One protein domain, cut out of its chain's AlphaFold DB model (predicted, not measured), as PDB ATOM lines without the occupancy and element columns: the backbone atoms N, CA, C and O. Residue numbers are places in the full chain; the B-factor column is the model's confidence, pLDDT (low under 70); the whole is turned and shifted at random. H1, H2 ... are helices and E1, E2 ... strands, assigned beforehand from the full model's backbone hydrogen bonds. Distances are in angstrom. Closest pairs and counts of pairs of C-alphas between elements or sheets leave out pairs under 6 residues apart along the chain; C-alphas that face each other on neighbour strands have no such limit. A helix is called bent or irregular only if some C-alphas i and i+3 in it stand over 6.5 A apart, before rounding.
ATOM      1  N   LYS A   5     163.176 190.890  68.121       91.62
ATOM      2  CA  LYS A   5     163.198 191.057  66.659       91.62
ATOM      3  C   LYS A   5     163.057 192.520  66.239       91.62
ATOM      4  O   LYS A   5     163.735 192.934  65.310       91.62
ATOM      5  N   GLN A   6     162.217 193.290  66.930       93.81
ATOM      6  CA  GLN A   6     162.010 194.707  66.621       93.81
ATOM      7  C   GLN A   6     163.242 195.553  66.955       93.81
ATOM      8  O   GLN A   6     163.640 196.373  66.141       93.81
ATOM      9  N   VAL A   7     163.885 195.315  68.104       93.19
ATOM     10  CA  VAL A   7     165.131 196.019  68.465       93.19
ATOM     11  C   VAL A   7     166.269 195.654  67.507       93.19
ATOM     12  O   VAL A   7     167.018 196.528  67.093       93.19
ATOM     13  N   ILE A   8     166.369 194.382  67.094       92.38
ATOM     14  CA  ILE A   8     167.341 193.945  66.078       92.38
ATOM     15  C   ILE A   8     167.094 194.641  64.736       92.38
ATOM     16  O   ILE A   8     168.046 195.096  64.109       92.38
ATOM     17  N   ALA A   9     165.837 194.709  64.286       94.31
ATOM     18  CA  ALA A   9     165.484 195.388  63.042       94.31
ATOM     19  C   ALA A   9     165.856 196.876  63.102       94.31
ATOM     20  O   ALA A   9     166.574 197.350  62.229       94.31
ATOM     21  N   LEU A  10     165.483 197.557  64.190       94.56
ATOM     22  CA  LEU A  10     165.830 198.958  64.420       94.56
ATOM     23  C   LEU A  10     167.350 199.178  64.436       94.56
ATOM     24  O   LEU A  10     167.844 200.070  63.763       94.56
ATOM     25  N   ALA A  11     168.126 198.353  65.144       93.25
ATOM     26  CA  ALA A  11     169.584 198.489  65.155       93.25
ATOM     27  C   ALA A  11     170.181 198.355  63.738       93.25
ATOM     28  O   ALA A  11     171.038 199.146  63.343       93.25
ATOM     29  N   ARG A  12     169.685 197.400  62.940       93.75
ATOM     30  CA  ARG A  12     170.124 197.200  61.548       93.75
ATOM     31  C   ARG A  12     169.781 198.379  60.639       93.75
ATOM     32  O   ARG A  12     170.610 198.739  59.811       93.75
ATOM     33  N   GLU A  13     168.610 198.997  60.808       95.00
ATOM     34  CA  GLU A  13     168.228 200.225  60.084       95.00
ATOM     35  C   GLU A  13     169.238 201.360  60.307       95.00
ATOM     36  O   GLU A  13     169.474 202.160  59.408       95.00
ATOM     37  N   HIS A  14     169.891 201.386  61.471       93.44
ATOM     38  CA  HIS A  14     170.920 202.365  61.824       93.44
ATOM     39  C   HIS A  14     172.356 201.869  61.564       93.44
ATOM     40  O   HIS A  14     173.317 202.388  62.132       93.44
ATOM     41  N   GLY A  15     172.531 200.871  60.693       93.56
ATOM     42  CA  GLY A  15     173.847 200.430  60.218       93.56
ATOM     43  C   GLY A  15     174.608 199.520  61.180       93.56
ATOM     44  O   GLY A  15     175.784 199.240  60.950       93.56
ATOM     45  N   PHE A  16     173.965 199.040  62.245       94.56
ATOM     46  CA  PHE A  16     174.569 198.031  63.099       94.56
ATOM     47  C   PHE A  16     174.475 196.629  62.481       94.56
ATOM     48  O   PHE A  16     173.438 196.213  61.958       94.56
ATOM     49  N   THR A  17     175.538 195.849  62.634       94.25
ATOM     50  CA  THR A  17     175.575 194.417  62.343       94.25
ATOM     51  C   THR A  17     175.541 193.628  63.645       94.25
ATOM     52  O   THR A  17     176.048 194.064  64.673       94.25
ATOM     53  N   GLN A  18     174.881 192.474  63.633       92.31
ATOM     54  CA  GLN A  18     174.781 191.641  64.826       92.31
ATOM     55  C   GLN A  18     176.054 190.806  64.989       92.31
ATOM     56  O   GLN A  18     176.477 190.154  64.037       92.31
ATOM     57  N   ASP A  19     176.607 190.798  66.197       88.44
ATOM     58  CA  ASP A  19     177.797 190.038  66.584       88.44
ATOM     59  C   ASP A  19     177.386 188.963  67.610       88.44
ATOM     60  O   ASP A  19     176.571 189.250  68.499       88.44
ATOM     61  N   PRO A  20     177.851 187.707  67.497       83.38
ATOM     62  CA  PRO A  20     177.554 186.688  68.499       83.38
ATOM     63  C   PRO A  20     178.244 187.009  69.836       83.38
ATOM     64  O   PRO A  20     179.466 186.998  69.929       83.38
ATOM     65  N   ASP A  21     177.451 187.226  70.888       78.50
ATOM     66  CA  ASP A  21     177.921 187.443  72.264       78.50
ATOM     67  C   ASP A  21     177.072 186.596  73.236       78.50
ATOM     68  O   ASP A  21     175.846 186.762  73.288       78.50
ATOM     69  N   PRO A  22     177.652 185.637  73.980       76.75
ATOM     70  CA  PRO A  22     176.907 184.825  74.935       76.75
ATOM     71  C   PRO A  22     176.211 185.672  76.013       76.75
ATOM     72  O   PRO A  22     176.840 186.366  76.803       76.75
ATOM     73  N   GLY A  23     174.884 185.565  76.097       77.25
ATOM     74  CA  GLY A  23     174.085 186.230  77.136       77.25
ATOM     75  C   GLY A  23     173.573 187.626  76.770       77.25
ATOM     76  O   GLY A  23     172.650 188.109  77.429       77.25
ATOM     77  N   PHE A  24     174.061 188.220  75.679       83.94
ATOM     78  CA  PHE A  24     173.566 189.486  75.138       83.94
ATOM     79  C   PHE A  24     173.127 189.343  73.683       83.94
ATOM     80  O   PHE A  24     173.520 188.434  72.960       83.94
ATOM     81  N   ILE A  25     172.292 190.272  73.227       91.25
ATOM     82  CA  ILE A  25     172.240 190.579  71.801       91.25
ATOM     83  C   ILE A  25     173.229 191.716  71.590       91.25
ATOM     84  O   ILE A  25     172.983 192.825  72.059       91.25
ATOM     85  N   CYS A  26     174.352 191.409  70.950       92.12
ATOM     86  CA  CYS A  26     175.401 192.371  70.663       92.12
ATOM     87  C   CYS A  26     175.300 192.849  69.217       92.12
ATOM     88  O   CYS A  26     175.014 192.082  68.291       92.12
ATOM     89  N   PHE A  27     175.536 194.138  69.039       93.56
ATOM     90  CA  PHE A  27     175.610 194.785  67.752       93.56
ATOM     91  C   PHE A  27     176.881 195.617  67.664       93.56
ATOM     92  O   PHE A  27     177.292 196.221  68.655       93.56
ATOM     93  N   ARG A  28     177.467 195.698  66.472       93.25
ATOM     94  CA  ARG A  28     178.626 196.541  66.181       93.25
ATOM     95  C   ARG A  28     178.356 197.442  64.991       93.25
ATOM     96  O   ARG A  28     177.610 197.081  64.086       93.25
ATOM     97  N   ARG A  29     178.979 198.613  64.986       93.44
ATOM     98  CA  ARG A  29     178.940 199.556  63.869       93.44
ATOM     99  C   ARG A  29     180.285 200.251  63.746       93.44
ATOM    100  O   ARG A  29     180.850 200.665  64.754       93.44
ATOM    101  N   THR A  30     180.759 200.406  62.515       91.94
ATOM    102  CA  THR A  30     181.933 201.221  62.197       91.94
ATOM    103  C   THR A  30     181.478 202.390  61.339       91.94
ATOM    104  O   THR A  30     180.847 202.191  60.302       91.94
ATOM    105  N   HIS A  31     181.767 203.606  61.789       89.38
ATOM    106  CA  HIS A  31     181.469 204.838  61.065       89.38
ATOM    107  C   HIS A  31     182.510 205.101  59.972       89.38
ATOM    108  O   HIS A  31     183.616 204.564  60.000       89.38
ATOM    109  N   GLN A  32     182.170 205.960  59.009       88.06
ATOM    110  CA  GLN A  32     183.091 206.345  57.928       88.06
ATOM    111  C   GLN A  32     184.331 207.098  58.435       88.06
ATOM    112  O   GLN A  32     185.382 207.037  57.807       88.06
ATOM    113  N   ASP A  33     184.209 207.778  59.575       86.38
ATOM    114  CA  ASP A  33     185.297 208.480  60.265       86.38
ATOM    115  C   ASP A  33     186.197 207.545  61.101       86.38
ATOM    116  O   ASP A  33     187.137 208.005  61.745       86.38
ATOM    117  N   GLY A  34     185.932 206.233  61.082       86.62
ATOM    118  CA  GLY A  34     186.709 205.217  61.788       86.62
ATOM    119  C   GLY A  34     186.232 204.909  63.209       86.62
ATOM    120  O   GLY A  34     186.722 203.938  63.791       86.62
ATOM    121  N   ARG A  35     185.259 205.654  63.758       88.00
ATOM    122  CA  ARG A  35     184.696 205.359  65.085       88.00
ATOM    123  C   ARG A  35     184.047 203.987  65.108       88.00
ATOM    124  O   ARG A  35     183.320 203.610  64.184       88.00
ATOM    125  N   GLN A  36     184.266 203.256  66.191       90.50
ATOM    126  CA  GLN A  36     183.683 201.934  66.389       90.50
ATOM    127  C   GLN A  36     182.734 201.949  67.566       90.50
ATOM    128  O   GLN A  36     183.038 202.500  68.615       90.50
ATOM    129  N   GLN A  37     181.578 201.327  67.394       91.69
ATOM    130  CA  GLN A  37     180.538 201.302  68.403       91.69
ATOM    131  C   GLN A  37     180.043 199.895  68.636       91.69
ATOM    132  O   GLN A  37     179.963 199.077  67.717       91.69
ATOM    133  N   MET A  38     179.666 199.653  69.881       91.88
ATOM    134  CA  MET A  38     179.023 198.443  70.336       91.88
ATOM    135  C   MET A  38     177.715 198.805  71.035       91.88
ATOM    136  O   MET A  38     177.621 199.799  71.752       91.88
ATOM    137  N   LEU A  39     176.701 197.977  70.836       92.50
ATOM    138  CA  LEU A  39     175.429 198.076  71.530       92.50
ATOM    139  C   LEU A  39     175.039 196.680  71.995       92.50
ATOM    140  O   LEU A  39     174.774 195.803  71.175       92.50
ATOM    141  N   ARG A  40     175.003 196.463  73.308       93.25
ATOM    142  CA  ARG A  40     174.513 195.213  73.895       93.25
ATOM    143  C   ARG A  40     173.162 195.432  74.537       93.25
ATOM    144  O   ARG A  40     172.949 196.423  75.231       93.25
ATOM    145  N   VAL A  41     172.250 194.493  74.317       94.75
ATOM    146  CA  VAL A  41     170.925 194.528  74.934       94.75
ATOM    147  C   VAL A  41     170.534 193.182  75.529       94.75
ATOM    148  O   VAL A  41     170.782 192.122  74.948       94.75
ATOM    149  N   VAL A  42     169.875 193.222  76.687       94.44
ATOM    150  CA  VAL A  42     169.271 192.045  77.325       94.44
ATOM    151  C   VAL A  42     167.932 192.415  77.956       94.44
ATOM    152  O   VAL A  42     167.759 193.501  78.497       94.44
ATOM    153  N   TRP A  43     166.952 191.520  77.868       95.06
ATOM    154  CA  TRP A  43     165.632 191.724  78.460       95.06
ATOM    155  C   TRP A  43     165.652 191.185  79.880       95.06
ATOM    156  O   TRP A  43     166.008 190.026  80.095       95.06
ATOM    157  N   TRP A  44     165.228 192.010  80.828       95.50
ATOM    158  CA  TRP A  44     165.095 191.635  82.224       95.50
ATOM    159  C   TRP A  44     163.635 191.738  82.663       95.50
ATOM    160  O   TRP A  44     162.927 192.671  82.282       95.50
ATOM    161  N   SER A  45     163.185 190.790  83.487       96.06
ATOM    162  CA  SER A  45     161.883 190.869  84.148       96.06
ATOM    163  C   SER A  45     161.860 190.082  85.455       96.06
ATOM    164  O   SER A  45     162.137 188.881  85.453       96.06
ATOM    165  N   ASN A  46     161.471 190.719  86.559       96.50
ATOM    166  CA  ASN A  46     161.206 190.048  87.831       96.50
ATOM    167  C   ASN A  46     160.316 190.922  88.724       96.50
ATOM    168  O   ASN A  46     160.798 191.835  89.390       96.50
ATOM    169  N   LYS A  47     159.016 190.615  88.789       94.75
ATOM    170  CA  LYS A  47     158.040 191.394  89.575       94.75
ATOM    171  C   LYS A  47     158.371 191.449  91.069       94.75
ATOM    172  O   LYS A  47     158.278 192.513  91.670       94.75
ATOM    173  N   LYS A  48     158.771 190.316  91.660       95.06
ATOM    174  CA  LYS A  48     159.045 190.216  93.101       95.06
ATOM    175  C   LYS A  48     160.252 191.067  93.487       95.06
ATOM    176  O   LYS A  48     160.181 191.841  94.432       95.06
ATOM    177  N   PHE A  49     161.343 190.934  92.740       94.75
ATOM    178  CA  PHE A  49     162.561 191.702  92.987       94.75
ATOM    179  C   PHE A  49     162.365 193.190  92.679       94.75
ATOM    180  O   PHE A  49     162.816 194.040  93.439       94.75
ATOM    181  N   ALA A  50     161.624 193.503  91.613       94.94
ATOM    182  CA  ALA A  50     161.328 194.877  91.239       94.94
ATOM    183  C   ALA A  50     160.529 195.630  92.309       94.94
ATOM    184  O   ALA A  50     160.849 196.778  92.599       94.94
ATOM    185  N   ALA A  51     159.550 194.972  92.939       92.88
ATOM    186  CA  ALA A  51     158.783 195.553  94.040       92.88
ATOM    187  C   ALA A  51     159.658 195.868  95.266       92.88
ATOM    188  O   ALA A  51     159.474 196.908  95.888       92.88
ATOM    189  N   ILE A  52     160.629 195.003  95.584       94.88
ATOM    190  CA  ILE A  52     161.565 195.212  96.702       94.88
ATOM    191  C   ILE A  52     162.476 196.419  96.437       94.88
ATOM    192  O   ILE A  52     162.744 197.194  97.349       94.88
ATOM    193  N   LEU A  53     162.948 196.579  95.198       93.06
ATOM    194  CA  LEU A  53     163.904 197.627  94.831       93.06
ATOM    195  C   LEU A  53     163.270 198.926  94.309       93.06
ATOM    196  O   LEU A  53     163.991 199.885  94.050       93.06
ATOM    197  N   GLY A  54     161.953 198.970  94.096       93.12
ATOM    198  CA  GLY A  54     161.275 200.133  93.506       93.12
ATOM    199  C   GLY A  54     161.619 200.393  92.028       93.12
ATOM    200  O   GLY A  54     161.495 201.521  91.550       93.12
ATOM    201  N   ILE A  55     162.051 199.368  91.289       95.00
ATOM    202  CA  ILE A  55     162.465 199.456  89.873       95.00
ATOM    203  C   ILE A  55     161.341 198.968  88.933       95.00
ATOM    204  O   ILE A  55     160.366 198.367  89.405       95.00
ATOM    205  N   PRO A  56     161.420 199.199  87.605       96.94
ATOM    206  CA  PRO A  56     160.442 198.621  86.684       96.94
ATOM    207  C   PRO A  56     160.516 197.088  86.691       96.94
ATOM    208  O   PRO A  56     161.594 196.499  86.734       96.94
ATOM    209  N   ASN A  57     159.364 196.429  86.607       96.81
ATOM    210  CA  ASN A  57     159.229 194.975  86.675       96.81
ATOM    211  C   ASN A  57     159.651 194.256  85.387       96.81
ATOM    212  O   ASN A  57     159.877 193.043  85.419       96.81
ATOM    213  N   ALA A  58     159.778 195.003  84.290       97.50
ATOM    214  CA  ALA A  58     160.304 194.568  83.010       97.50
ATOM    215  C   ALA A  58     160.981 195.749  82.297       97.50
ATOM    216  O   ALA A  58     160.413 196.839  82.194       97.50
ATOM    217  N   TYR A  59     162.192 195.534  81.788       97.62
ATOM    218  CA  TYR A  59     162.956 196.537  81.048       97.62
ATOM    219  C   TYR A  59     163.989 195.883  80.123       97.62
ATOM    220  O   TYR A  59     164.322 194.705  80.261       97.62
ATOM    221  N   ILE A  60     164.500 196.658  79.170       97.06
ATOM    222  CA  ILE A  60     165.677 196.300  78.373       97.06
ATOM    223  C   ILE A  60     166.893 196.920  79.059       97.06
ATOM    224  O   ILE A  60     166.913 198.126  79.281       97.06
ATOM    225  N   VAL A  61     167.887 196.114  79.412       95.81
ATOM    226  CA  VAL A  61     169.226 196.613  79.736       95.81
ATOM    227  C   VAL A  61     169.892 196.997  78.420       95.81
ATOM    228  O   VAL A  61     169.915 196.181  77.500       95.81
ATOM    229  N   VAL A  62     170.428 198.208  78.339       95.44
ATOM    230  CA  VAL A  62     171.146 198.750  77.190       95.44
ATOM    231  C   VAL A  62     172.555 199.115  77.641       95.44
ATOM    232  O   VAL A  62     172.715 199.914  78.562       95.44
ATOM    233  N   CYS A  63     173.563 198.531  77.003       93.25
ATOM    234  CA  CYS A  63     174.969 198.810  77.266       93.25
ATOM    235  C   CYS A  63     175.626 199.337  75.980       93.25
ATOM    236  O   CYS A  63     176.011 198.532  75.121       93.25
ATOM    237  N   PRO A  64     175.696 200.663  75.795       92.69
ATOM    238  CA  PRO A  64     176.475 201.261  74.722       92.69
ATOM    239  C   PRO A  64     177.979 201.170  75.026       92.69
ATOM    240  O   PRO A  64     178.389 201.139  76.186       92.69
ATOM    241  N   GLY A  65     178.790 201.115  73.975       90.19
ATOM    242  CA  GLY A  65     180.240 201.275  74.042       90.19
ATOM    243  C   GLY A  65     180.735 202.049  72.825       90.19
ATOM    244  O   GLY A  65     180.353 201.729  71.694       90.19
ATOM    245  N   ILE A  66     181.555 203.068  73.059       88.62
ATOM    246  CA  ILE A  66     182.107 203.965  72.040       88.62
ATOM    247  C   ILE A  66     183.636 203.787  71.960       88.62
ATOM    248  O   ILE A  66     184.302 203.567  72.963       88.62
ATOM    249  N   ASP A  67     184.188 203.846  70.746       81.75
ATOM    250  CA  ASP A  67     185.624 203.844  70.422       81.75
ATOM    251  C   ASP A  67     186.442 202.673  70.990       81.75
ATOM    252  O   ASP A  67     187.564 202.834  71.459       81.75
ATOM    253  N   GLN A  68     185.897 201.459  70.868       64.19
ATOM    254  CA  GLN A  68     186.519 200.200  71.314       64.19
ATOM    255  C   GLN A  68     186.808 200.098  72.815       64.19
ATOM    256  O   GLN A  68     187.394 199.092  73.228       64.19
ATOM    257  N   ASP A  69     186.362 201.044  73.643       57.31
ATOM    258  CA  ASP A  69     186.454 200.842  75.078       57.31
ATOM    259  C   ASP A  69     185.562 199.645  75.431       57.31
ATOM    260  O   ASP A  69     184.334 199.656  75.313       57.31
ATOM    261  N   HIS A  70     186.195 198.531  75.808       52.91
ATOM    262  CA  HIS A  70     185.493 197.336  76.282       52.91
ATOM    263  C   HIS A  70     184.717 197.621  77.583       52.91
ATOM    264  O   HIS A  70     183.922 196.789  78.037       52.91
ATOM    265  N   HIS A  71     184.951 198.797  78.167       54.03
ATOM    266  CA  HIS A  71     184.197 199.392  79.248       54.03
ATOM    267  C   HIS A  71     182.922 200.025  78.687       54.03
ATOM    268  O   HIS A  71     182.952 201.017  77.975       54.03
ATOM    269  N   GLU A  72     181.787 199.404  79.004       65.44
ATOM    270  CA  GLU A  72     180.463 199.944  78.699       65.44
ATOM    271  C   GLU A  72     180.370 201.376  79.240       65.44
ATOM    272  O   GLU A  72     180.670 201.593  80.417       65.44
ATOM    273  N   ASP A  73     179.863 202.319  78.438       75.31
ATOM    274  CA  ASP A  73     179.600 203.728  78.803       75.31
ATOM    275  C   ASP A  73     178.540 203.896  79.912       75.31
ATOM    276  O   ASP A  73     178.022 204.977  80.191       75.31
ATOM    277  N   GLY A  74     178.191 202.784  80.543       86.12
ATOM    278  CA  GLY A  74     177.141 202.609  81.511       86.12
ATOM    279  C   GLY A  74     176.264 201.423  81.143       86.12
ATOM    280  O   GLY A  74     176.257 200.906  80.023       86.12
ATOM    281  N   ARG A  75     175.475 201.003  82.127       92.12
ATOM    282  CA  ARG A  75     174.329 200.130  81.908       92.12
ATOM    283  C   ARG A  75     173.087 200.948  82.149       92.12
ATOM    284  O   ARG A  75     172.919 201.539  83.216       92.12
ATOM    285  N   PHE A  76     172.210 200.938  81.166       95.75
ATOM    286  CA  PHE A  76     170.969 201.677  81.218       95.75
ATOM    287  C   PHE A  76     169.792 200.717  81.197       95.75
ATOM    288  O   PHE A  76     169.873 199.626  80.645       95.75
ATOM    289  N   ARG A  77     168.676 201.113  81.792       96.44
ATOM    290  CA  ARG A  77     167.388 200.441  81.672       96.44
ATOM    291  C   ARG A  77     166.462 201.266  80.793       96.44
ATOM    292  O   ARG A  77     166.327 202.468  80.980       96.44
ATOM    293  N   LEU A  78     165.757 200.596  79.894       97.56
ATOM    294  CA  LEU A  78     164.623 201.139  79.160       97.56
ATOM    295  C   LEU A  78     163.353 200.401  79.608       97.56
ATOM    296  O   LEU A  78     163.181 199.230  79.249       97.56
ATOM    297  N   PRO A  79     162.479 201.033  80.412       97.19
ATOM    298  CA  PRO A  79     161.273 200.392  80.927       97.19
ATOM    299  C   PRO A  79     160.352 199.878  79.812       97.19
ATOM    300  O   PRO A  79     159.997 200.616  78.892       97.19
ATOM    301  N   LEU A  80     159.919 198.618  79.933       97.44
ATOM    302  CA  LEU A  80     158.890 197.998  79.080       97.44
ATOM    303  C   LEU A  80     157.474 198.163  79.650       97.44
ATOM    304  O   LEU A  80     156.497 197.727  79.037       97.44
ATOM    305  N   VAL A  81     157.391 198.781  80.822       97.00
ATOM    306  CA  VAL A  81     156.184 199.110  81.570       97.00
ATOM    307  C   VAL A  81     156.201 200.587  81.940       97.00
ATOM    308  O   VAL A  81     157.271 201.197  81.982       97.00
ATOM    309  N   GLU A  82     155.030 201.156  82.200       95.62
ATOM    310  CA  GLU A  82     154.887 202.513  82.714       95.62
ATOM    311  C   GLU A  82     155.656 202.643  84.028       95.62
ATOM    312  O   GLU A  82     155.335 201.989  85.020       95.62
ATOM    313  N   TRP A  83     156.720 203.443  84.038       94.62
ATOM    314  CA  TRP A  83     157.551 203.623  85.223       94.62
ATOM    315  C   TRP A  83     158.317 204.961  85.167       94.62
ATOM    316  O   TRP A  83     158.873 205.282  84.116       94.62
ATOM    317  N   PRO A  84     158.402 205.739  86.263       91.69
ATOM    318  CA  PRO A  84     157.881 205.441  87.599       91.69
ATOM    319  C   PRO A  84     156.348 205.551  87.664       91.69
ATOM    320  O   PRO A  84     155.773 206.580  87.336       91.69
ATOM    321  N   SER A  85     155.687 204.464  88.065       89.69
ATOM    322  CA  SER A  85     154.236 204.359  88.272       89.69
ATOM    323  C   SER A  85     153.957 203.165  89.185       89.69
ATOM    324  O   SER A  85     154.713 202.188  89.180       89.69
ATOM    325  N   SER A  86     152.887 203.234  89.975       85.12
ATOM    326  CA  SER A  86     152.444 202.145  90.851       85.12
ATOM    327  C   SER A  86     151.841 200.971  90.080       85.12
ATOM    328  O   SER A  86     152.008 199.825  90.488       85.12
ATOM    329  N   GLU A  87     151.162 201.234  88.961       89.31
ATOM    330  CA  GLU A  87     150.415 200.208  88.220       89.31
ATOM    331  C   GLU A  87     151.289 199.419  87.231       89.31
ATOM    332  O   GLU A  87     150.921 198.310  86.847       89.31
ATOM    333  N   GLN A  88     152.461 199.955  86.855       94.12
ATOM    334  CA  GLN A  88     153.443 199.344  85.942       94.12
ATOM    335  C   GLN A  88     152.815 198.570  84.768       94.12
ATOM    336  O   GLN A  88     153.149 197.407  84.507       94.12
ATOM    337  N   LEU A  89     151.886 199.225  84.068       95.94
ATOM    338  CA  LEU A  89     151.184 198.665  82.914       95.94
ATOM    339  C   LEU A  89     152.143 198.476  81.726       95.94
ATOM    340  O   LEU A  89     153.073 199.266  81.572       95.94
ATOM    341  N   PRO A  90     151.959 197.455  80.869       96.88
ATOM    342  CA  PRO A  90     152.799 197.264  79.690       96.88
ATOM    343  C   PRO A  90     152.747 198.454  78.731       96.88
ATOM    344  O   PRO A  90     151.667 198.912  78.370       96.88
ATOM    345  N   ARG A  91     153.914 198.871  78.238       96.81
ATOM    346  CA  ARG A  91     154.031 199.940  77.239       96.81
ATOM    347  C   ARG A  91     153.802 199.440  75.822       96.81
ATOM    348  O   ARG A  91     154.077 198.264  75.499       96.81
ATOM    349  N   SER A  92     153.373 200.354  74.952       96.94
ATOM    350  CA  SER A  92     153.307 200.093  73.519       96.94
ATOM    351  C   SER A  92     154.704 199.749  72.988       96.94
ATOM    352  O   SER A  92     155.682 200.421  73.322       96.94
ATOM    353  N   PRO A  93     154.846 198.714  72.138       95.75
ATOM    354  CA  PRO A  93     156.103 198.463  71.442       95.75
ATOM    355  C   PRO A  93     156.605 199.682  70.660       95.75
ATOM    356  O   PRO A  93     157.808 199.898  70.624       95.75
ATOM    357  N   HIS A  94     155.699 200.465  70.063       96.81
ATOM    358  CA  HIS A  94     156.048 201.649  69.276       96.81
ATOM    359  C   HIS A  94     156.771 202.694  70.128       96.81
ATOM    360  O   HIS A  94     157.896 203.061  69.817       96.81
ATOM    361  N   GLU A  95     156.178 203.076  71.261       97.00
ATOM    362  CA  GLU A  95     156.740 204.073  72.183       97.00
ATOM    363  C   GLU A  95     158.104 203.647  72.728       97.00
ATOM    364  O   GLU A  95     159.019 204.457  72.840       97.00
ATOM    365  N   VAL A  96     158.262 202.360  73.055       97.50
ATOM    366  CA  VAL A  96     159.544 201.829  73.531       97.50
ATOM    367  C   VAL A  96     160.607 201.902  72.434       97.50
ATOM    368  O   VAL A  96     161.749 202.236  72.728       97.50
ATOM    369  N   LEU A  97     160.265 201.578  71.184       97.69
ATOM    370  CA  LEU A  97     161.214 201.633  70.066       97.69
ATOM    371  C   LEU A  97     161.583 203.075  69.704       97.69
ATOM    372  O   LEU A  97     162.747 203.341  69.416       97.69
ATOM    373  N   GLU A  98     160.628 204.006  69.764       97.75
ATOM    374  CA  GLU A  98     160.899 205.434  69.589       97.75
ATOM    375  C   GLU A  98     161.797 205.982  70.700       97.75
ATOM    376  O   GLU A  98     162.784 206.648  70.403       97.75
ATOM    377  N   GLU A  99     161.532 205.654  71.969       97.44
ATOM    378  CA  GLU A  99     162.412 206.037  73.083       97.44
ATOM    379  C   GLU A  99     163.795 205.394  72.932       97.44
ATOM    380  O   GLU A  99     164.802 206.068  73.120       97.44
ATOM    381  N   PHE A 100     163.871 204.126  72.512       97.31
ATOM    382  CA  PHE A 100     165.148 203.462  72.251       97.31
ATOM    383  C   PHE A 100     165.965 204.201  71.185       97.31
ATOM    384  O   PHE A 100     167.157 204.451  71.380       97.31
ATOM    385  N   ARG A 101     165.321 204.576  70.073       97.12
ATOM    386  CA  ARG A 101     165.938 205.358  68.999       97.12
ATOM    387  C   ARG A 101     166.413 206.714  69.523       97.12
ATOM    388  O   ARG A 101     167.595 207.020  69.413       97.12
ATOM    389  N   ASN A 102     165.510 207.486  70.117       96.88
ATOM    390  CA  ASN A 102     165.762 208.873  70.506       96.88
ATOM    391  C   ASN A 102     166.802 208.997  71.627       96.88
ATOM    392  O   ASN A 102     167.532 209.981  71.676       96.88
ATOM    393  N   VAL A 103     166.863 208.022  72.536       95.44
ATOM    394  CA  VAL A 103     167.771 208.060  73.690       95.44
ATOM    395  C   VAL A 103     169.118 207.428  73.363       95.44
ATOM    396  O   VAL A 103     170.154 208.034  73.618       95.44
ATOM    397  N   PHE A 104     169.129 206.211  72.812       95.31
ATOM    398  CA  PHE A 104     170.370 205.444  72.669       95.31
ATOM    399  C   PHE A 104     170.969 205.559  71.274       95.31
ATOM    400  O   PHE A 104     172.166 205.792  71.144       95.31
ATOM    401  N   ILE A 105     170.155 205.417  70.227       94.62
ATOM    402  CA  ILE A 105     170.674 205.452  68.855       94.62
ATOM    403  C   ILE A 105     171.115 206.863  68.473       94.62
ATOM    404  O   ILE A 105     172.223 207.024  67.976       94.62
ATOM    405  N   THR A 106     170.317 207.888  68.780       94.44
ATOM    406  CA  THR A 106     170.694 209.284  68.517       94.44
ATOM    407  C   THR A 106     171.985 209.677  69.237       94.44
ATOM    408  O   THR A 106     172.827 210.340  68.638       94.44
ATOM    409  N   ALA A 107     172.189 209.226  70.480       93.44
ATOM    410  CA  ALA A 107     173.454 209.437  71.184       93.44
ATOM    411  C   ALA A 107     174.622 208.748  70.460       93.44
ATOM    412  O   ALA A 107     175.656 209.366  70.246       93.44
ATOM    413  N   LEU A 108     174.445 207.504  70.005       92.00
ATOM    414  CA  LEU A 108     175.462 206.781  69.231       92.00
ATOM    415  C   LEU A 108     175.688 207.374  67.829       92.00
ATOM    416  O   LEU A 108     176.734 207.147  67.229       92.00
ATOM    417  N   ASP A 109     174.751 208.128  67.271       91.94
ATOM    418  CA  ASP A 109     174.952 208.813  65.991       91.94
ATOM    419  C   ASP A 109     175.795 210.095  66.144       91.94
ATOM    420  O   ASP A 109     176.466 210.510  65.197       91.94
ATOM    421  N   ALA A 110     175.835 210.686  67.343       91.88
ATOM    422  CA  ALA A 110     176.635 211.872  67.648       91.88
ATOM    423  C   ALA A 110     178.146 211.559  67.749       91.88
ATOM    424  O   ALA A 110     178.526 210.400  67.947       91.88
ATOM    425  N   PRO A 111     179.041 212.565  67.627       91.12
ATOM    426  CA  PRO A 111     180.471 212.416  67.919       91.12
ATOM    427  C   PRO A 111     180.729 211.859  69.327       91.12
ATOM    428  O   PRO A 111     179.975 212.162  70.248       91.12
ATOM    429  N   SER A 112     181.821 211.110  69.516       89.31
ATOM    430  CA  SER A 112     182.069 210.331  70.744       89.31
ATOM    431  C   SER A 112     181.946 211.141  72.034       89.31
ATOM    432  O   SER A 112     181.211 210.745  72.930       89.31
ATOM    433  N   ALA A 113     182.565 212.326  72.103       89.38
ATOM    434  CA  ALA A 113     182.460 213.204  73.272       89.38
ATOM    435  C   ALA A 113     181.002 213.573  73.613       89.38
ATOM    436  O   ALA A 113     180.597 213.494  74.769       89.38
ATOM    437  N   GLN A 114     180.193 213.894  72.599       92.06
ATOM    438  CA  GLN A 114     178.778 214.234  72.780       92.06
ATOM    439  C   GLN A 114     177.950 213.010  73.176       92.06
ATOM    440  O   GLN A 114     177.017 213.119  73.966       92.06
ATOM    441  N   ALA A 115     178.295 211.838  72.646       91.12
ATOM    442  CA  ALA A 115     177.645 210.586  72.995       91.12
ATOM    443  C   ALA A 115     177.900 210.217  74.471       91.12
ATOM    444  O   ALA A 115     176.952 209.903  75.195       91.12
ATOM    445  N   HIS A 116     179.144 210.347  74.950       90.31
ATOM    446  CA  HIS A 116     179.475 210.181  76.369       90.31
ATOM    447  C   HIS A 116     178.701 211.173  77.245       90.31
ATOM    448  O   HIS A 116     178.079 210.769  78.226       90.31
ATOM    449  N   GLU A 117     178.685 212.460  76.883       91.69
ATOM    450  CA  GLU A 117     177.923 213.485  77.607       91.69
ATOM    451  C   GLU A 117     176.424 213.169  77.651       91.69
ATOM    452  O   GLU A 117     175.806 213.273  78.713       91.69
ATOM    453  N   ALA A 118     175.841 212.717  76.537       93.19
ATOM    454  CA  ALA A 118     174.438 212.324  76.469       93.19
ATOM    455  C   ALA A 118     174.128 211.174  77.436       93.19
ATOM    456  O   ALA A 118     173.151 211.248  78.184       93.19
ATOM    457  N   PHE A 119     174.978 210.143  77.483       92.75
ATOM    458  CA  PHE A 119     174.815 209.014  78.399       92.75
ATOM    459  C   PHE A 119     175.014 209.397  79.867       92.75
ATOM    460  O   PHE A 119     174.224 208.988  80.722       92.75
ATOM    461  N   GLN A 120     176.001 210.241  80.171       90.81
ATOM    462  CA  GLN A 120     176.193 210.778  81.520       90.81
ATOM    463  C   GLN A 120     175.028 211.684  81.944       90.81
ATOM    464  O   GLN A 120     174.648 211.694  83.115       90.81
TER     465      GLN A 120
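Overview. This is residues 5 to 120 of the 128 residues of an uncharacterized protein of Paeniglutamicibacter gangotriensis (UniProt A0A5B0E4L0). A strongly twisted sheet of five strands forms a wall, with H1, H3 and H4 covering one face and no named helix on the other. The short H2 sits beyond one end of the inner strands E3 and E4, at one end of the long axis. The printed part has 116 residues with four named helices and five named strands, in the order H1 E1 E2 E3 H2 E4 E5 H3 H4; the sheet runs E1 - E2 - E3 - E4 - E5, antiparallel throughout. The class is mixed, helices and strands, and the whole is compact, with a radius of gyration of the C-alphas of 14.6 A, and elongated, spanning 45 by 27 by 26 A.

Along the chain. H1 is residues 5 to 13, 12.4 A long, from C-alpha 5 at (163.198, 191.057, 66.659). E1 is residues 17 to 21, 12.4 A, and E2 residues 24 to 30, 19.4 A. E3, residues 36 to 45, is the longest strand by residues, 30.2 A from C-alpha 36 at (183.683, 201.934, 66.389). H2 is residues 47 to 53, 10.0 A; E4 is residues 58 to 66, 26.2 A; E5 is residues 76 to 79, 9.8 A. H3, residues 93 to 109, is 22.2 A long, with a kink of 27 degrees near residue 103; it is neither bent nor irregular, but only just: C-alphas 102 and 105 are 6.2 A apart. H4, residues 112 to 120, is 12.3 A long and ends with C-alpha 120 at (176.193, 210.778, 81.520).

Arrangement. E1, E2 and E3 form a meander, each strand the antiparallel neighbour of the one before. N 19 and O 26 join E1 to E2 within hydrogen-bond range at 2.9 A, N 27 and O 39 join E2 to E3 at 2.8 A, N 40 and O 63 join E3 to E4 at 2.9 A, and N 62 and O 76 join E4 to E5 at 2.8 A. H1, H3 and H4 are on the same face, making two layers, helices on one face of a sheet. H1 lies over E2 at a height of 9.1 A over the sheet. H3 lies over E3 and E4 at 8.8 A. H4, at 8.0 A, is over none of the strands, but only just: 2 of its C-alphas fall on E4. H1 and H3 touch, closest at the C-alphas of Val 7 and Leu 97, 7.0 A, and run the same way at a shallow tilt of 34.6 degrees, only just short of steep. H3 touches H4 with residues 107 to 109 alone, closest at the C-alphas of Ala 107 and Ala 115, 4.7 A, opposite ways at a steep tilt of 45 degrees. H2 is not on the sheet and touches no helix. Every O i to N i+4 pair is within hydrogen-bond range in H1, H2 and H4; in H3, 11 of 13 are.

Size, cuts and confidence. The two C-alphas farthest apart, of Asp 33 and Lys 48, are 45.8 A apart. The printed part has no cut. The link from E5 to H3, residues 80 to 92, is long. Mean pLDDT of the printed part is 91.2, and residues 68 to 72 are under 70.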